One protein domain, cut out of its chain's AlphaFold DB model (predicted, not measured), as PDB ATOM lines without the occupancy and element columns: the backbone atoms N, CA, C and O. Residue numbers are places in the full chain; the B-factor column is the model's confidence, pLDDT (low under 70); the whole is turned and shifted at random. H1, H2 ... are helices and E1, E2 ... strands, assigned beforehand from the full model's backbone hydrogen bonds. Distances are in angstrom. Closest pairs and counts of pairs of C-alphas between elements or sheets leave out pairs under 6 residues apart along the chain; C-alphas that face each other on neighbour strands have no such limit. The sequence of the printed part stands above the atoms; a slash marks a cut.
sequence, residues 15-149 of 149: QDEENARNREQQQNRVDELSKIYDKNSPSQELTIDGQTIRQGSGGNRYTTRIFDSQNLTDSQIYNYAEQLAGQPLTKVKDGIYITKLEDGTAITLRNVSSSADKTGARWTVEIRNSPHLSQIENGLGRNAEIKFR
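AT A GLANCE: This is residues 15 to 149 of the 149 residues of an uncharacterized protein of Limnobaculum parvum (UniProt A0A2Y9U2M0). One twisted sheet of six strands forms a wall; H2 packs on one of its faces, and the other face is bare. The long helix H1 crosses one end of H2, its first residues reaching out beyond H2, and the small hairpin E1 E2 packs on E3, H1 and H2. The printed part has 135 residues, in the order H1 E1 E2 E3 H2 E4 E5 E6 H3 E7 H4 E8, four named helices and eight named strands, class mixed. The large sheet, ordered E3 E8 E7 E6 E5 E4, is mixed, and the E1 E2 sheet is antiparallel. The whole is compact, radius of gyration of the C-alphas 14.1 A, spanning 42 by 35 by 28 A.

IN THESE COORDINATES: Start in the large sheet with E7, residues 123 to 128, 16.3 A long, from C-alpha 123 at (43.225, 18.211, -26.630). Its neighbours in the sheet are E8, residues 144 to 148, and E6, residues 106 to 110; look also for the sheet's other strands, E5, residues 96 to 100, E4, residues 90 to 93, and E3, residues 64 to 67. H2, residues 74 to 85, measures 16.8 A. Find C-alpha 15 at (23.262, -4.174, -18.357); from there H1 runs 32.9 A to residue 37. E1 is residues 45 to 48, E2 51 to 54, H3 116 to 119 and H4 131 to 135.

HOW THE PARTS SIT: E3 and E8 are parallel, with N 65 and O 145 2.9 A apart. E8 and E7 are antiparallel, N 125 and O 146 at 2.8 A, as are E7 and E6, N 108 and O 126 at 2.9 A. E4, E5 and E6 make a meander, each strand the antiparallel neighbour of the one before; look at N 109 and O 97, 2.8 A, and N 90 and O 98, 2.8 A. H2 is on the sheet, making two layers, a helix on one face of a sheet. Its height over the sheet is 8.5 A, over E6 and only just over E7, with 3 C-alphas; it runs along the strands, at 1 degree to E6 on the local plane. H1, with residues 22 to 30 alone, touches H2, with residues 83 to 85 alone; they are about perpendicular at 81 degrees, the closest C-alphas being Gln 26 and Leu 84, 5.0 A. H1 only grazes the sheet, with residues 33 to 37, as does H3 with 116 to 119. H4 is not on the sheet; it is close to H1 but not clearly touching, the closest C-alphas being Ser 34 and Leu 133, 7.7 A. In the hairpin E1 and E2, N 46 and O 53 are 3.0 A apart, and the closest C-alphas of E2 and E3, Arg 54 and Phe 67, 5.5 A. Every O i to N i+4 pair is within hydrogen-bond range in H1, H2 and H4; H3 is too short for one.

THE WHOLE: The C-alphas farthest apart, Asp 16 and Lys 118, are 44.0 A apart. The printed part has no cut and no long link. Mean pLDDT of the printed part is 90.4; residue 61 and residues 137 to 141 are under 70.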
ATOM      1  N   GLN A  15      22.092  -4.713 -19.059       74.94
ATOM      2  CA  GLN A  15      23.262  -4.174 -18.357       74.94
ATOM      3  C   GLN A  15      24.503  -5.054 -18.539       74.94
ATOM      4  O   GLN A  15      25.613  -4.543 -18.662       74.94
ATOM      5  N   ASP A  16      24.330  -6.376 -18.579       80.94
ATOM      6  CA  ASP A  16      25.441  -7.300 -18.790       80.94
ATOM      7  C   ASP A  16      25.959  -7.201 -20.232       80.94
ATOM      8  O   ASP A  16      27.171  -7.229 -20.458       80.94
ATOM      9  N   GLU A  17      25.056  -7.003 -21.201       82.00
ATOM     10  CA  GLU A  17      25.414  -6.740 -22.599       82.00
ATOM     11  C   GLU A  17      26.180  -5.420 -22.766       82.00
ATOM     12  O   GLU A  17      27.202  -5.379 -23.454       82.00
ATOM     13  N   GLU A  18      25.720  -4.338 -22.135       81.38
ATOM     14  CA  GLU A  18      26.389  -3.032 -22.179       81.38
ATOM     15  C   GLU A  18      27.790  -3.097 -21.555       81.38
ATOM     16  O   GLU A  18      28.769  -2.648 -22.154       81.38
ATOM     17  N   ASN A  19      27.916  -3.760 -20.404       83.38
ATOM     18  CA  ASN A  19      29.202  -3.978 -19.749       83.38
ATOM     19  C   ASN A  19      30.164  -4.813 -20.602       83.38
ATOM     20  O   ASN A  19      31.373  -4.577 -20.572       83.38
ATOM     21  N   ALA A  20      29.664  -5.803 -21.344       85.31
ATOM     22  CA  ALA A  20      30.484  -6.592 -22.260       85.31
ATOM     23  C   ALA A  20      30.988  -5.741 -23.437       85.31
ATOM     24  O   ALA A  20      32.182  -5.767 -23.737       85.31
ATOM     25  N   ARG A  21      30.113  -4.926 -24.043       86.06
ATOM     26  CA  ARG A  21      30.476  -4.018 -25.146       86.06
ATOM     27  C   ARG A  21      31.508  -2.977 -24.721       86.06
ATOM     28  O   ARG A  21      32.484  -2.769 -25.435       86.06
ATOM     29  N   ASN A  22      31.335  -2.370 -23.547       87.94
ATOM     30  CA  ASN A  22      32.279  -1.378 -23.027       87.94
ATOM     31  C   ASN A  22      33.663  -1.991 -22.775       87.94
ATOM     32  O   ASN A  22      34.673  -1.382 -23.123       87.94
ATOM     33  N   ARG A  23      33.724  -3.224 -22.245       88.75
ATOM     34  CA  ARG A  23      34.990  -3.956 -22.072       88.75
ATOM     35  C   ARG A  23      35.664  -4.284 -23.397       88.75
ATOM     36  O   ARG A  23      36.869  -4.094 -23.526       88.75
ATOM     37  N   GLU A  24      34.908  -4.765 -24.379       92.12
ATOM     38  CA  GLU A  24      35.446  -5.054 -25.713       92.12
ATOM     39  C   GLU A  24      35.997  -3.782 -26.371       92.12
ATOM     40  O   GLU A  24      37.111  -3.767 -26.895       92.12
ATOM     41  N   GLN A  25      35.252  -2.678 -26.284       92.50
ATOM     42  CA  GLN A  25      35.677  -1.397 -26.831       92.50
ATOM     43  C   GLN A  25      36.923  -0.853 -26.125       92.50
ATOM     44  O   GLN A  25      37.839  -0.375 -26.795       92.50
ATOM     45  N   GLN A  26      36.999  -0.984 -24.799       94.25
ATOM     46  CA  GLN A  26      38.187  -0.632 -24.029       94.25
ATOM     47  C   GLN A  26      39.403  -1.448 -24.460       94.25
ATOM     48  O   GLN A  26      40.463  -0.874 -24.714       94.25
ATOM     49  N   GLN A  27      39.252  -2.766 -24.602       92.88
ATOM     50  CA  GLN A  27      40.344  -3.635 -25.031       92.88
ATOM     51  C   GLN A  27      40.855  -3.238 -26.419       92.88
ATOM     52  O   GLN A  27      42.059  -3.076 -26.602       92.88
ATOM     53  N   ASN A  28      39.952  -2.963 -27.365       93.56
ATOM     54  CA  ASN A  28      40.323  -2.487 -28.700       93.56
ATOM     55  C   ASN A  28      41.153  -1.192 -28.648       93.56
ATOM     56  O   ASN A  28      42.111  -1.036 -29.408       93.56
ATOM     57  N   ARG A  29      40.824  -0.268 -27.735       94.56
ATOM     58  CA  ARG A  29      41.582   0.980 -27.544       94.56
ATOM     59  C   ARG A  29      42.941   0.741 -26.896       94.56
ATOM     60  O   ARG A  29      43.918   1.356 -27.312       94.56
ATOM     61  N   VAL A  30      43.034  -0.168 -25.929       91.44
ATOM     62  CA  VAL A  30      44.312  -0.565 -25.310       91.44
ATOM     63  C   VAL A  30      45.231  -1.265 -26.322       91.44
ATOM     64  O   VAL A  30      46.437  -1.001 -26.357       91.44
ATOM     65  N   ASP A  31      44.683  -2.095 -27.205       91.75
ATOM     66  CA  ASP A  31      45.444  -2.753 -28.271       91.75
ATOM     67  C   ASP A  31      45.935  -1.741 -29.319       91.75
ATOM     68  O   ASP A  31      47.074  -1.812 -29.788       91.75
ATOM     69  N   GLU A  32      45.103  -0.758 -29.671       91.88
ATOM     70  CA  GLU A  32      45.484   0.359 -30.539       91.88
ATOM     71  C   GLU A  32      46.611   1.202 -29.918       91.88
ATOM     72  O   GLU A  32      47.598   1.498 -30.598       91.88
ATOM     73  N   LEU A  33      46.535   1.507 -28.614       89.56
ATOM     74  CA  LEU A  33      47.637   2.147 -27.883       89.56
ATOM     75  C   LEU A  33      48.923   1.326 -27.973       89.56
ATOM     76  O   LEU A  33      49.989   1.885 -28.234       89.56
ATOM     77  N   SER A  34      48.828   0.010 -27.794       88.94
ATOM     78  CA  SER A  34      49.987  -0.884 -27.861       88.94
ATOM     79  C   SER A  34      50.696  -0.784 -29.213       88.94
ATOM     80  O   SER A  34      51.920  -0.682 -29.257       88.94
ATOM     81  N   LYS A  35      49.939  -0.696 -30.312       90.50
ATOM     82  CA  LYS A  35      50.488  -0.513 -31.666       90.50
ATOM     83  C   LYS A  35      51.120   0.863 -31.869       90.50
ATOM     84  O   LYS A  35      52.166   0.971 -32.497       90.50
ATOM     85  N   ILE A  36      50.510   1.929 -31.353       90.19
ATOM     86  CA  ILE A  36      51.036   3.305 -31.464       90.19
ATOM     87  C   ILE A  36      52.375   3.468 -30.716       90.19
ATOM     88  O   ILE A  36      53.233   4.285 -31.085       90.19
ATOM     89  N   TYR A  37      52.554   2.699 -29.646       87.88
ATOM     90  CA  TYR A  37      53.703   2.792 -28.754       87.88
ATOM     91  C   TYR A  37      54.743   1.675 -28.913       87.88
ATOM     92  O   TYR A  37      55.796   1.762 -28.284       87.88
ATOM     93  N   ASP A  38      54.517   0.699 -29.794       85.50
ATOM     94  CA  ASP A  38      55.528  -0.280 -30.209       85.50
ATOM     95  C   ASP A  38      56.785   0.440 -30.743       85.50
ATOM     96  O   ASP A  38      56.696   1.253 -31.662       85.50
ATOM     97  N   LYS A  39      57.977   0.202 -30.172       78.19
ATOM     98  CA  LYS A  39      59.205   0.898 -30.609       78.19
ATOM     99  C   LYS A  39      59.799   0.293 -31.877       78.19
ATOM    100  O   LYS A  39      60.603   0.973 -32.526       78.19
ATOM    101  N   ASN A  40      59.466  -0.959 -32.188       82.00
ATOM    102  CA  ASN A  40      59.969  -1.671 -33.358       82.00
ATOM    103  C   ASN A  40      59.192  -1.260 -34.602       82.00
ATOM    104  O   ASN A  40      59.789  -1.030 -35.652       82.00
ATOM    105  N   SER A  41      57.872  -1.129 -34.465       81.69
ATOM    106  CA  SER A  41      56.987  -0.755 -35.564       81.69
ATOM    107  C   SER A  41      55.796   0.081 -35.074       81.69
ATOM    108  O   SER A  41      54.662  -0.405 -35.098       81.69
ATOM    109  N   PRO A  42      56.019   1.340 -34.645       86.50
ATOM    110  CA  PRO A  42      54.938   2.184 -34.147       86.50
ATOM    111  C   PRO A  42      53.938   2.496 -35.259       86.50
ATOM    112  O   PRO A  42      54.318   2.991 -36.324       86.50
ATOM    113  N   SER A  43      52.650   2.280 -34.989       90.62
ATOM    114  CA  SER A  43      51.587   2.789 -35.853       90.62
ATOM    115  C   SER A  43      51.649   4.313 -35.908       90.62
ATOM    116  O   SER A  43      51.697   4.985 -34.876       90.62
ATOM    117  N   GLN A  44      51.598   4.856 -37.123       92.75
ATOM    118  CA  GLN A  44      51.459   6.293 -37.367       92.75
ATOM    119  C   GLN A  44      50.002   6.705 -37.593       92.75
ATOM    120  O   GLN A  44      49.736   7.862 -37.902       92.75
ATOM    121  N   GLU A  45      49.062   5.773 -37.456       95.12
ATOM    122  CA  GLU A  45      47.642   5.995 -37.699       95.12
ATOM    123  C   GLU A  45      46.821   5.641 -36.454       95.12
ATOM    124  O   GLU A  45      47.153   4.702 -35.722       95.12
ATOM    125  N   LEU A  46      45.763   6.418 -36.222       95.44
ATOM    126  CA  LEU A  46      44.770   6.233 -35.164       95.44
ATOM    127  C   LEU A  46      43.374   6.367 -35.782       95.44
ATOM    128  O   LEU A  46      43.148   7.306 -36.547       95.44
ATOM    129  N   THR A  47      42.442   5.467 -35.456       94.75
ATOM    130  CA  THR A  47      41.079   5.513 -36.012       94.75
ATOM    131  C   THR A  47      40.042   5.800 -34.929       94.75
ATOM    132  O   THR A  47      39.817   5.000 -34.017       94.75
ATOM    133  N   ILE A  48      39.350   6.932 -35.077       95.75
ATOM    134  CA  ILE A  48      38.294   7.406 -34.176       95.75
ATOM    135  C   ILE A  48      37.011   7.571 -34.987       95.75
ATOM    136  O   ILE A  48      36.993   8.303 -35.970       95.75
ATOM    137  N   ASP A  49      35.947   6.865 -34.594       93.00
ATOM    138  CA  ASP A  49      34.618   6.921 -35.223       93.00
ATOM    139  C   ASP A  49      34.645   6.823 -36.764       93.00
ATOM    140  O   ASP A  49      33.971   7.560 -37.480       93.00
ATOM    141  N   GLY A  50      35.465   5.905 -37.287       93.44
ATOM    142  CA  GLY A  50      35.623   5.667 -38.727       93.44
ATOM    143  C   GLY A  50      36.527   6.668 -39.455       93.44
ATOM    144  O   GLY A  50      36.765   6.507 -40.650       93.44
ATOM    145  N   GLN A  51      37.065   7.671 -38.760       96.12
ATOM    146  CA  GLN A  51      38.029   8.619 -39.307       96.12
ATOM    147  C   GLN A  51      39.443   8.247 -38.871       96.12
ATOM    148  O   GLN A  51      39.758   8.197 -37.681       96.12
ATOM    149  N   THR A  52      40.312   8.017 -39.850       95.88
ATOM    150  CA  THR A  52      41.735   7.787 -39.608       95.88
ATOM    151  C   THR A  52      42.481   9.117 -39.601       95.88
ATOM    152  O   THR A  52      42.363   9.917 -40.531       95.88
ATOM    153  N   ILE A  53      43.262   9.339 -38.549       96.75
ATOM    154  CA  ILE A  53      44.172  10.474 -38.400       96.75
ATOM    155  C   ILE A  53      45.615   9.986 -38.390       96.75
ATOM    156  O   ILE A  53      45.900   8.858 -37.985       96.75
ATOM    157  N   ARG A  54      46.533  10.845 -38.835       96.25
ATOM    158  CA  ARG A  54      47.957  10.515 -38.953       96.25
ATOM    159  C   ARG A  54      48.794  11.244 -37.926       96.25
ATOM    160  O   ARG A  54      48.467  12.357 -37.516       96.25
ATOM    161  N   GLN A  55      49.881  10.607 -37.518       93.31
ATOM    162  CA  GLN A  55      50.835  11.186 -36.598       93.31
ATOM    163  C   GLN A  55      51.528  12.385 -37.259       93.31
ATOM    164  O   GLN A  55      52.123  12.272 -38.331       93.31
ATOM    165  N   GLY A  56      51.458  13.534 -36.596       88.44
ATOM    166  CA  GLY A  56      52.143  14.756 -36.977       88.44
ATOM    167  C   GLY A  56      53.579  14.831 -36.452       88.44
ATOM    168  O   GLY A  56      54.073  13.978 -35.707       88.44
ATOM    169  N   SER A  57      54.263  15.912 -36.817       82.94
ATOM    170  CA  SER A  57      55.597  16.249 -36.313       82.94
ATOM    171  C   SER A  57      55.566  16.778 -34.869       82.94
ATOM    172  O   SER A  57      54.565  17.329 -34.413       82.94
ATOM    173  N   GLY A  58      56.687  16.649 -34.147       77.06
ATOM    174  CA  GLY A  58      56.891  17.272 -32.826       77.06
ATOM    175  C   GLY A  58      56.591  16.387 -31.610       77.06
ATOM    176  O   GLY A  58      56.813  16.817 -30.479       77.06
ATOM    177  N   GLY A  59      56.115  15.155 -31.818       72.50
ATOM    178  CA  GLY A  59      56.055  14.146 -30.759       72.50
ATOM    179  C   GLY A  59      57.455  13.718 -30.311       72.50
ATOM    180  O   GLY A  59      58.440  13.930 -31.021       72.50
ATOM    181  N   ASN A  60      57.555  13.084 -29.143       73.31
ATOM    182  CA  ASN A  60      58.802  12.447 -28.726       73.31
ATOM    183  C   ASN A  60      58.731  10.939 -29.027       73.31
ATOM    184  O   ASN A  60      57.654  10.356 -29.166       73.31
ATOM    185  N   ARG A  61      59.891  10.285 -29.149       64.81
ATOM    186  CA  ARG A  61      59.931   8.850 -29.472       64.81
ATOM    187  C   ARG A  61      59.329   7.975 -28.364       64.81
ATOM    188  O   ARG A  61      58.899   6.868 -28.667       64.81
ATOM    189  N   TYR A  62      59.261   8.472 -27.133       71.12
ATOM    190  CA  TYR A  62      59.091   7.659 -25.933       71.12
ATOM    191  C   TYR A  62      57.658   7.643 -25.394       71.12
ATOM    192  O   TYR A  62      57.087   6.574 -25.263       71.12
ATOM    193  N   THR A  63      57.063   8.798 -25.109       85.00
ATOM    194  CA  THR A  63      55.807   8.912 -24.352       85.00
ATOM    195  C   THR A  63      54.757   9.793 -25.009       85.00
ATOM    196  O   THR A  63      53.596   9.694 -24.641       85.00
ATOM    197  N   THR A  64      55.127  10.667 -25.951       90.56
ATOM    198  CA  THR A  64      54.201  11.660 -26.516       90.56
ATOM    199  C   THR A  64      54.004  11.450 -28.009       90.56
ATOM    200  O   THR A  64      54.934  11.631 -28.799       90.56
ATOM    201  N   ARG A  65      52.768  11.156 -28.407       92.50
ATOM    202  CA  ARG A  65      52.330  11.053 -29.802       92.50
ATOM    203  C   ARG A  65      51.413  12.226 -30.126       92.50
ATOM    204  O   ARG A  65      50.569  12.594 -29.318       92.50
ATOM    205  N   ILE A  66      51.607  12.842 -31.287       94.81
ATOM    206  CA  ILE A  66      50.812  13.987 -31.748       94.81
ATOM    207  C   ILE A  66      50.124  13.561 -33.034       94.81
ATOM    208  O   ILE A  66      50.814  13.095 -33.933       94.81
ATOM    209  N   PHE A  67      48.809  13.718 -33.125       96.56
ATOM    210  CA  PHE A  67      48.024  13.374 -34.307       96.56
ATOM    211  C   PHE A  67      47.297  14.590 -34.876       96.56
ATOM    212  O   PHE A  67      46.803  15.441 -34.129       96.56
ATOM    213  N   ASP A  68      47.217  14.626 -36.203       96.75
ATOM    214  CA  ASP A  68      46.581  15.680 -36.991       96.75
ATOM    215  C   ASP A  68      45.082  15.424 -37.017       96.75
ATOM    216  O   ASP A  68      44.599  14.534 -37.709       96.75
ATOM    217  N   SER A  69      44.355  16.170 -36.194       96.75
ATOM    218  CA  SER A  69      42.977  15.874 -35.828       96.75
ATOM    219  C   SER A  69      41.976  16.860 -36.415       96.75
ATOM    220  O   SER A  69      40.839  16.876 -35.967       96.75
ATOM    221  N   GLN A  70      42.344  17.702 -37.385       95.19
ATOM    222  CA  GLN A  70      41.470  18.788 -37.867       95.19
ATOM    223  C   GLN A  70      40.136  18.290 -38.451       95.19
ATOM    224  O   GLN A  70      39.177  19.052 -38.535       95.19
ATOM    225  N   ASN A  71      40.063  17.014 -38.836       95.81
ATOM    226  CA  ASN A  71      38.849  16.352 -39.311       95.81
ATOM    227  C   ASN A  71      37.961  15.769 -38.191       95.81
ATOM    228  O   ASN A  71      36.858  15.323 -38.502       95.81
ATOM    229  N   LEU A  72      38.412  15.766 -36.932       98.00
ATOM    230  CA  LEU A  72      37.662  15.278 -35.773       98.00
ATOM    231  C   LEU A  72      36.970  16.424 -35.029       98.00
ATOM    232  O   LEU A  72      37.523  17.508 -34.838       98.00
ATOM    233  N   THR A  73      35.796  16.153 -34.485       97.88
ATOM    234  CA  THR A  73      35.131  17.014 -33.502       97.88
ATOM    235  C   THR A  73      35.705  16.802 -32.098       97.88
ATOM    236  O   THR A  73      36.278  15.757 -31.789       97.88
ATOM    237  N   ASP A  74      35.512  17.781 -31.214       97.50
ATOM    238  CA  ASP A  74      35.885  17.646 -29.798       97.50
ATOM    239  C   ASP A  74      35.132  16.491 -29.113       97.50
ATOM    240  O   ASP A  74      35.704  15.789 -28.282       97.50
ATOM    241  N   SER A  75      33.878  16.245 -29.512       97.38
ATOM    242  CA  SER A  75      33.064  15.130 -29.006       97.38
ATOM    243  C   SER A  75      33.667  13.770 -29.366       97.38
ATOM    244  O   SER A  75      33.734  12.883 -28.527       97.38
ATOM    245  N   GLN A  76      34.200  13.611 -30.581       98.25
ATOM    246  CA  GLN A  76      34.865  12.366 -30.986       98.25
ATOM    247  C   GLN A  76      36.141  12.102 -30.178       98.25
ATOM    248  O   GLN A  76      36.397  10.968 -29.780       98.25
ATOM    249  N   ILE A  77      36.924  13.145 -29.880       98.25
ATOM    250  CA  ILE A  77      38.108  13.021 -29.015       98.25
ATOM    251  C   ILE A  77      37.699  12.679 -27.577       98.25
ATOM    252  O   ILE A  77      38.340  11.850 -26.929       98.25
ATOM    253  N   TYR A  78      36.625  13.297 -27.084       98.19
ATOM    254  CA  TYR A  78      36.065  12.998 -25.772       98.19
ATOM    255  C   TYR A  78      35.608  11.535 -25.674       98.19
ATOM    256  O   TYR A  78      36.049  10.809 -24.783       98.19
ATOM    257  N   ASN A  79      34.816  11.080 -26.646       97.50
ATOM    258  CA  ASN A  79      34.337   9.704 -26.728       97.50
ATOM    259  C   ASN A  79      35.500   8.717 -26.815       97.50
ATOM    260  O   ASN A  79      35.491   7.707 -26.123       97.50
ATOM    261  N   TYR A  80      36.537   9.012 -27.604       97.81
ATOM    262  CA  TYR A  80      37.745   8.186 -27.649       97.81
ATOM    263  C   TYR A  80      38.383   8.009 -26.261       97.81
ATOM    264  O   TYR A  80      38.793   6.902 -25.910       97.81
ATOM    265  N   ALA A  81      38.438   9.070 -25.450       98.00
ATOM    266  CA  ALA A  81      38.992   9.001 -24.100       98.00
ATOM    267  C   ALA A  81      38.124   8.160 -23.141       98.00
ATOM    268  O   ALA A  81      38.677   7.414 -22.332       98.00
ATOM    269  N   GLU A  82      36.793   8.226 -23.251       97.19
ATOM    270  CA  GLU A  82      35.871   7.361 -22.492       97.19
ATOM    271  C   GLU A  82      35.949   5.898 -22.933       97.19
ATOM    272  O   GLU A  82      36.013   5.002 -22.094       97.19
ATOM    273  N   GLN A  83      36.037   5.650 -24.241       96.69
ATOM    274  CA  GLN A  83      36.246   4.310 -24.790       96.69
ATOM    275  C   GLN A  83      37.552   3.711 -24.269       96.69
ATOM    276  O   GLN A  83      37.574   2.562 -23.847       96.69
ATOM    277  N   LEU A  84      38.633   4.496 -24.239       95.88
ATOM    278  CA  LEU A  84      39.910   4.065 -23.677       95.88
ATOM    279  C   LEU A  84      39.825   3.776 -22.169       95.88
ATOM    280  O   LEU A  84      40.496   2.874 -21.665       95.88
ATOM    281  N   ALA A  85      39.011   4.535 -21.441       95.56
ATOM    282  CA  ALA A  85      38.766   4.297 -20.027       95.56
ATOM    283  C   ALA A  85      37.843   3.099 -19.756       95.56
ATOM    284  O   ALA A  85      37.861   2.583 -18.641       95.56
ATOM    285  N   GLY A  86      37.031   2.681 -20.731       94.62
ATOM    286  CA  GLY A  86      35.959   1.700 -20.539       94.62
ATOM    287  C   GLY A  86      34.830   2.189 -19.624       94.62
ATOM    288  O   GLY A  86      33.979   1.398 -19.224       94.62
ATOM    289  N   GLN A  87      34.834   3.475 -19.264       94.19
ATOM    290  CA  GLN A  87      33.880   4.096 -18.349       94.19
ATOM    291  C   GLN A  87      33.832   5.621 -18.551       94.19
ATOM    292  O   GLN A  87      34.797   6.196 -19.067       94.19
ATOM    293  N   PRO A  88      32.757   6.298 -18.104       95.62
ATOM    294  CA  PRO A  88      32.640   7.746 -18.231       95.62
ATOM    295  C   PRO A  88      33.754   8.517 -17.514       95.62
ATOM    296  O   PRO A  88      34.235   8.120 -16.443       95.62
ATOM    297  N   LEU A  89      34.129   9.670 -18.072       97.94
ATOM    298  CA  LEU A  89      35.047  10.597 -17.414       97.94
ATOM    299  C   LEU A  89      34.281  11.573 -16.509       97.94
ATOM    300  O   LEU A  89      33.211  12.077 -16.839       97.94
ATOM    301  N   THR A  90      34.869  11.912 -15.363       98.38
ATOM    302  CA  THR A  90      34.327  12.928 -14.454       98.38
ATOM    303  C   THR A  90      34.911  14.295 -14.790       98.38
ATOM    304  O   THR A  90      36.128  14.487 -14.748       98.38
ATOM    305  N   LYS A  91      34.051  15.278 -15.073       98.12
ATOM    306  CA  LYS A  91      34.467  16.675 -15.236       98.12
ATOM    307  C   LYS A  91      34.880  17.264 -13.887       98.12
ATOM    308  O   LYS A  91      34.058  17.366 -12.982       98.12
ATOM    309  N   VAL A  92      36.132  17.700 -13.767       97.81
ATOM    310  CA  VAL A  92      36.647  18.361 -12.548       97.81
ATOM    311  C   VAL A  92      36.845  19.860 -12.731       97.81
ATOM    312  O   VAL A  92      36.843  20.616 -11.763       97.81
ATOM    313  N   LYS A  93      37.000  20.298 -13.981       96.56
ATOM    314  CA  LYS A  93      37.050  21.703 -14.384       96.56
ATOM    315  C   LYS A  93      36.608  21.813 -15.840       96.56
ATOM    316  O   LYS A  93      36.627  20.827 -16.575       96.56
ATOM    317  N   ASP A  94      36.222  23.007 -16.275       94.88
ATOM    318  CA  ASP A  94      36.052  23.284 -17.701       94.88
ATOM    319  C   ASP A  94      37.295  22.861 -18.484       94.88
ATOM    320  O   ASP A  94      38.414  23.275 -18.170       94.88
ATOM    321  N   GLY A  95      37.078  21.975 -19.457       95.62
ATOM    322  CA  GLY A  95      38.141  21.434 -20.288       95.62
ATOM    323  C   GLY A  95      39.060  20.416 -19.610       95.62
ATOM    324  O   GLY A  95      40.088  20.100 -20.195       95.62
ATOM    325  N   ILE A  96      38.734  19.903 -18.412       97.94
ATOM    326  CA  ILE A  96      39.505  18.853 -17.722       97.94
ATOM    327  C   ILE A  96      38.571  17.766 -17.184       97.94
ATOM    328  O   ILE A  96      37.730  18.009 -16.311       97.94
ATOM    329  N   TYR A  97      38.790  16.547 -17.664       98.69
ATOM    330  CA  TYR A  97      38.012  15.360 -17.337       98.69
ATOM    331  C   TYR A  97      38.954  14.239 -16.922       98.69
ATOM    332  O   TYR A  97      39.998  14.045 -17.545       98.69
ATOM    333  N   ILE A  98      38.609  13.519 -15.858       98.56
ATOM    334  CA  ILE A  98      39.484  12.500 -15.277       98.56
ATOM    335  C   ILE A  98      38.731  11.216 -14.977       98.56
ATOM    336  O   ILE A  98      37.526  11.223 -14.731       98.56
ATOM    337  N   THR A  99      39.474  10.122 -14.901       98.31
ATOM    338  CA  THR A  99      39.017   8.901 -14.247       98.31
ATOM    339  C   THR A  99      40.203   8.109 -13.704       98.31
ATOM    340  O   THR A  99      41.343   8.293 -14.145       98.31
ATOM    341  N   LYS A 100      39.941   7.242 -12.725       97.81
ATOM    342  CA  LYS A 100      40.918   6.300 -12.178       97.81
ATOM    343  C   LYS A 100      40.316   4.902 -12.219       97.81
ATOM    344  O   LYS A 100      39.232   4.692 -11.684       97.81
ATOM    345  N   LEU A 101      41.022   3.982 -12.864       95.31
ATOM    346  CA  LEU A 101      40.620   2.589 -12.998       95.31
ATOM    347  C   LEU A 101      41.078   1.778 -11.775       95.31
ATOM    348  O   LEU A 101      41.964   2.203 -11.023       95.31
ATOM    349  N   GLU A 102      40.484   0.600 -11.583       93.69
ATOM    350  CA  GLU A 102      40.798  -0.301 -10.464       93.69
ATOM    351  C   GLU A 102      42.258  -0.777 -10.470       93.69
ATOM    352  O   GLU A 102      42.865  -0.936  -9.412       93.69
ATOM    353  N   ASP A 103      42.852  -0.926 -11.657       91.62
ATOM    354  CA  ASP A 103      44.256  -1.311 -11.849       91.62
ATOM    355  C   ASP A 103      45.260  -0.190 -11.496       91.62
ATOM    356  O   ASP A 103      46.476  -0.378 -11.575       91.62
ATOM    357  N   GLY A 104      44.760   0.984 -11.091       94.06
ATOM    358  CA  GLY A 104      45.548   2.160 -10.738       94.06
ATOM    359  C   GLY A 104      45.825   3.119 -11.897       94.06
ATOM    360  O   GLY A 104      46.351   4.210 -11.642       94.06
ATOM    361  N   THR A 105      45.438   2.769 -13.129       95.38
ATOM    362  CA  THR A 105      45.549   3.639 -14.300       95.38
ATOM    363  C   THR A 105      44.749   4.921 -14.075       95.38
ATOM    364  O   THR A 105      43.569   4.887 -13.731       95.38
ATOM    365  N   ALA A 106      45.380   6.072 -14.290       97.25
ATOM    366  CA  ALA A 106      44.712   7.368 -14.296       97.25
ATOM    367  C   ALA A 106      44.668   7.912 -15.724       97.25
ATOM    368  O   ALA A 106      45.711   8.025 -16.369       97.25
ATOM    369  N   ILE A 107      43.477   8.275 -16.198       98.06
ATOM    370  CA  ILE A 107      43.276   8.897 -17.510       98.06
ATOM    371  C   ILE A 107      42.807  10.331 -17.291       98.06
ATOM    372  O   ILE A 107      41.914  10.592 -16.484       98.06
ATOM    373  N   THR A 108      43.433  11.276 -17.986       98.38
ATOM    374  CA  THR A 108      43.056  12.692 -17.990       98.38
ATOM    375  C   THR A 108      42.901  13.175 -19.422       98.38
ATOM    376  O   THR A 108      43.869  13.176 -20.179       98.38
ATOM    377  N   LEU A 109      41.711  13.652 -19.770       98.62
ATOM    378  CA  LEU A 109      41.460  14.418 -20.983       98.62
ATOM    379  C   LEU A 109      41.486  15.907 -20.636       98.62
ATOM    380  O   LEU A 109      40.764  16.351 -19.740       98.62
ATOM    381  N   ARG A 110      42.306  16.689 -21.342       98.00
ATOM    382  CA  ARG A 110      42.417  18.133 -21.104       98.00
ATOM    383  C   ARG A 110      42.616  18.957 -22.370       98.00
ATOM    384  O   ARG A 110      43.383  18.549 -23.240       98.00
ATOM    385  N   ASN A 111      42.005  20.137 -22.434       94.69
ATOM    386  CA  ASN A 111      42.256  21.145 -23.478       94.69
ATOM    387  C   ASN A 111      43.271  22.224 -23.051       94.69
ATOM    388  O   ASN A 111      43.491  23.204 -23.755       94.69
ATOM    389  N   VAL A 112      43.906  22.040 -21.891       87.94
ATOM    390  CA  VAL A 112      44.989  22.885 -21.381       87.94
ATOM    391  C   VAL A 112      46.268  22.062 -21.248       87.94
ATOM    392  O   VAL A 112      46.273  20.974 -20.673       87.94
ATOM    393  N   SER A 113      47.380  22.561 -21.782       83.69
ATOM    394  CA  SER A 113      48.687  21.902 -21.694       83.69
ATOM    395  C   SER A 113      49.800  22.943 -21.706       83.69
ATOM    396  O   SER A 113      49.789  23.841 -22.540       83.69
ATOM    397  N   SER A 114      50.814  22.788 -20.849       83.62
ATOM    398  CA  SER A 114      52.009  23.650 -20.867       83.62
ATOM    399  C   SER A 114      52.812  23.536 -22.167       83.62
ATOM    400  O   SER A 114      53.627  24.398 -22.477       83.62
ATOM    401  N   SER A 115      52.589  22.466 -22.937       85.00
ATOM    402  CA  SER A 115      53.194  22.261 -24.250       85.00
ATOM    403  C   SER A 115      52.308  22.721 -25.411       85.00
ATOM    404  O   SER A 115      52.714  22.499 -26.548       85.00
ATOM    405  N   ALA A 116      51.111  23.273 -25.163       85.75
ATOM    406  CA  ALA A 116      50.122  23.539 -26.213       85.75
ATOM    407  C   ALA A 116      50.696  24.410 -27.339       85.75
ATOM    408  O   ALA A 116      50.615  24.007 -28.495       85.75
ATOM    409  N   ASP A 117      51.400  25.494 -27.004       86.31
ATOM    410  CA  ASP A 117      52.027  26.394 -27.987       86.31
ATOM    411  C   ASP A 117      53.085  25.697 -28.856       86.31
ATOM    412  O   ASP A 117      53.303  26.065 -30.006       86.31
ATOM    413  N   LYS A 118      53.749  24.666 -28.317       87.06
ATOM    414  CA  LYS A 118      54.775  23.895 -29.036       87.06
ATOM    415  C   LYS A 118      54.173  22.796 -29.904       87.06
ATOM    416  O   LYS A 118      54.737  22.463 -30.940       87.06
ATOM    417  N   THR A 119      53.080  22.184 -29.451       88.81
ATOM    418  CA  THR A 119      52.485  21.006 -30.098       88.81
ATOM    419  C   THR A 119      51.277  21.339 -30.971       88.81
ATOM    420  O   THR A 119      50.841  20.479 -31.728       88.81
ATOM    421  N   GLY A 120      50.712  22.544 -30.842       91.00
ATOM    422  CA  GLY A 120      49.444  22.940 -31.463       91.00
ATOM    423  C   GLY A 120      48.237  22.158 -30.939       91.00
ATOM    424  O   GLY A 120      47.206  22.104 -31.593       91.00
ATOM    425  N   ALA A 121      48.372  21.493 -29.789       93.62
ATOM    426  CA  ALA A 121      47.378  20.526 -29.337       93.62
ATOM    427  C   ALA A 121      46.151  21.233 -28.756       93.62
ATOM    428  O   ALA A 121      46.277  21.967 -27.777       93.62
ATOM    429  N   ARG A 122      44.971  20.946 -29.308       95.31
ATOM    430  CA  ARG A 122      43.674  21.377 -28.768       95.31
ATOM    431  C   ARG A 122      43.158  20.464 -27.655       95.31
ATOM    432  O   ARG A 122      42.470  20.932 -26.759       95.31
ATOM    433  N   TRP A 123      43.534  19.183 -27.679       98.00
ATOM    434  CA  TRP A 123      43.225  18.211 -26.630       98.00
ATOM    435  C   TRP A 123      44.418  17.295 -26.365       98.00
ATOM    436  O   TRP A 123      45.202  16.981 -27.259       98.00
ATOM    437  N   THR A 124      44.572  16.863 -25.119       97.62
ATOM    438  CA  THR A 124      45.557  15.867 -24.690       97.62
ATOM    439  C   THR A 124      44.856  14.799 -23.862       97.62
ATOM    440  O   THR A 124      44.218  15.130 -22.863       97.62
ATOM    441  N   VAL A 125      45.014  13.537 -24.253       97.75
ATOM    442  CA  VAL A 125      44.724  12.367 -23.422       97.75
ATOM    443  C   VAL A 125      46.033  11.928 -22.790       97.75
ATOM    444  O   VAL A 125      46.977  11.552 -23.481       97.75
ATOM    445  N   GLU A 126      46.104  12.002 -21.471       96.00
ATOM    446  CA  GLU A 126      47.227  11.510 -20.689       96.00
ATOM    447  C   GLU A 126      46.811  10.264 -19.917       96.00
ATOM    448  O   GLU A 126      45.786  10.260 -19.237       96.00
ATOM    449  N   ILE A 127      47.636   9.228 -20.011       95.38
ATOM    450  CA  ILE A 127      47.471   7.953 -19.322       95.38
ATOM    451  C   ILE A 127      48.658   7.817 -18.376       95.38
ATOM    452  O   ILE A 127      49.802   7.902 -18.818       95.38
ATOM    453  N   ARG A 128      48.409   7.624 -17.083       94.44
ATOM    454  CA  ARG A 128      49.448   7.475 -16.054       94.44
ATOM    455  C   ARG A 128      49.260   6.207 -15.252       94.44
ATOM    456  O   ARG A 128      48.137   5.751 -15.060       94.44
ATOM    457  N   ASN A 129      50.367   5.706 -14.709       92.62
ATOM    458  CA  ASN A 129      50.412   4.529 -13.838       92.62
ATOM    459  C   ASN A 129      49.801   3.265 -14.458       92.62
ATOM    460  O   ASN A 129      49.409   2.369 -13.719       92.62
ATOM    461  N   SER A 130      49.741   3.173 -15.789       90.69
ATOM    462  CA  SER A 130      49.105   2.031 -16.439       90.69
ATOM    463  C   SER A 130      50.007   0.794 -16.398       90.69
ATOM    464  O   SER A 130      51.129   0.844 -16.928       90.69
ATOM    465  N   PRO A 131      49.543  -0.332 -15.819       88.31
ATOM    466  CA  PRO A 131      50.256  -1.604 -15.884       88.31
ATOM    467  C   PRO A 131      50.450  -2.074 -17.330       88.31
ATOM    468  O   PRO A 131      51.542  -2.524 -17.678       88.31
ATOM    469  N   HIS A 132      49.453  -1.871 -18.194       85.00
ATOM    470  CA  HIS A 132      49.534  -2.189 -19.623       85.00
ATOM    471  C   HIS A 132      50.680  -1.434 -20.313       85.00
ATOM    472  O   HIS A 132      51.510  -2.041 -20.984       85.00
ATOM    473  N   LEU A 133      50.820  -0.126 -20.063       84.25
ATOM    474  CA  LEU A 133      51.935   0.657 -20.617       84.25
ATOM    475  C   LEU A 133      53.307   0.225 -20.085       84.25
ATOM    476  O   LEU A 133      54.309   0.395 -20.776       84.25
ATOM    477  N   SER A 134      53.390  -0.326 -18.867       81.62
ATOM    478  CA  SER A 134      54.659  -0.890 -18.377       81.62
ATOM    479  C   SER A 134      55.056  -2.196 -19.050       81.62
ATOM    480  O   SER A 134      56.239  -2.527 -19.053       81.62
ATOM    481  N   GLN A 135      54.092  -2.920 -19.617       79.62
ATOM    482  CA  GLN A 135      54.342  -4.148 -20.369       79.62
ATOM    483  C   GLN A 135      54.774  -3.856 -21.815       79.62
ATOM    484  O   GLN A 135      55.372  -4.715 -22.459       79.62
ATOM    485  N   ILE A 136      54.532  -2.637 -22.310       75.94
ATOM    486  CA  ILE A 136      54.977  -2.186 -23.631       75.94
ATOM    487  C   ILE A 136      56.440  -1.719 -23.539       75.94
ATOM    488  O   ILE A 136      56.763  -0.774 -22.821       75.94
ATOM    489  N   GLU A 137      57.304  -2.463 -24.242       58.81
ATOM    490  CA  GLU A 137      58.752  -2.306 -24.471       58.81
ATOM    491  C   GLU A 137      59.536  -1.354 -23.543       58.81
ATOM    492  O   GLU A 137      59.480  -0.133 -23.667       58.81
ATOM    493  N   ASN A 138      60.388  -1.929 -22.679       59.59
ATOM    494  CA  ASN A 138      61.262  -1.220 -21.725       59.59
ATOM    495  C   ASN A 138      60.543  -0.220 -20.807       59.59
ATOM    496  O   ASN A 138      61.195   0.613 -20.179       59.59
ATOM    497  N   GLY A 139      59.221  -0.348 -20.691       58.09
ATOM    498  CA  GLY A 139      58.378   0.504 -19.885       58.09
ATOM    499  C   GLY A 139      58.346   1.911 -20.457       58.09
ATOM    500  O   GLY A 139      59.288   2.684 -20.293       58.09
ATOM    501  N   LEU A 140      57.191   2.313 -20.982       66.81
ATOM    502  CA  LEU A 140      56.865   3.713 -21.286       66.81
ATOM    503  C   LEU A 140      56.914   4.651 -20.049       66.81
ATOM    504  O   LEU A 140      56.279   5.696 -20.001       66.81
ATOM    505  N   GLY A 141      57.593   4.259 -18.968       68.19
ATOM    506  CA  GLY A 141      57.557   4.912 -17.670       68.19
ATOM    507  C   GLY A 141      56.176   4.846 -17.021       68.19
ATOM    508  O   GLY A 141      55.904   5.660 -16.146       68.19
ATOM    509  N   ARG A 142      55.309   3.910 -17.455       80.19
ATOM    510  CA  ARG A 142      53.871   3.813 -17.114       80.19
ATOM    511  C   ARG A 142      53.015   4.992 -17.591       80.19
ATOM    512  O   ARG A 142      51.846   5.065 -17.209       80.19
ATOM    513  N   ASN A 143      53.573   5.894 -18.402       88.75
ATOM    514  CA  ASN A 143      52.927   7.145 -18.774       88.75
ATOM    515  C   ASN A 143      52.928   7.341 -20.290       88.75
ATOM    516  O   ASN A 143      53.957   7.183 -20.934       88.75
ATOM    517  N   ALA A 144      51.800   7.757 -20.848       91.69
ATOM    518  CA  ALA A 144      51.653   8.077 -22.261       91.69
ATOM    519  C   ALA A 144      50.829   9.354 -22.437       91.69
ATOM    520  O   ALA A 144      49.939   9.649 -21.642       91.69
ATOM    521  N   GLU A 145      51.097  10.090 -23.511       94.25
ATOM    522  CA  GLU A 145      50.325  11.253 -23.930       94.25
ATOM    523  C   GLU A 145      49.981  11.160 -25.415       94.25
ATOM    524  O   GLU A 145      50.867  11.143 -26.270       94.25
ATOM    525  N   ILE A 146      48.690  11.194 -25.728       95.50
ATOM    526  CA  ILE A 146      48.186  11.412 -27.083       95.50
ATOM    527  C   ILE A 146      47.683  12.844 -27.166       95.50
ATOM    528  O   ILE A 146      46.803  13.257 -26.413       95.50
ATOM    529  N   LYS A 147      48.256  13.615 -28.083       96.75
ATOM    530  CA  LYS A 147      47.882  15.002 -28.342       96.75
ATOM    531  C   LYS A 147      47.176  15.099 -29.688       96.75
ATOM    532  O   LYS A 147      47.669  14.575 -30.682       96.75
ATOM    533  N   PHE A 148      46.062  15.813 -29.712       97.12
ATOM    534  CA  PHE A 148      45.260  16.084 -30.899       97.12
ATOM    535  C   PHE A 148      45.490  17.539 -31.300       97.12
ATOM    536  O   PHE A 148      45.118  18.434 -30.537       97.12
ATOM    537  N   ARG A 149      46.154  17.770 -32.438       93.75
ATOM    538  CA  ARG A 149      46.393  19.108 -33.011       93.75
ATOM    539  C   ARG A 149      45.448  19.409 -34.164       93.75
ATOM    540  O   ARG A 149      44.881  18.440 -34.712       93.75
TER     541      ARG A 149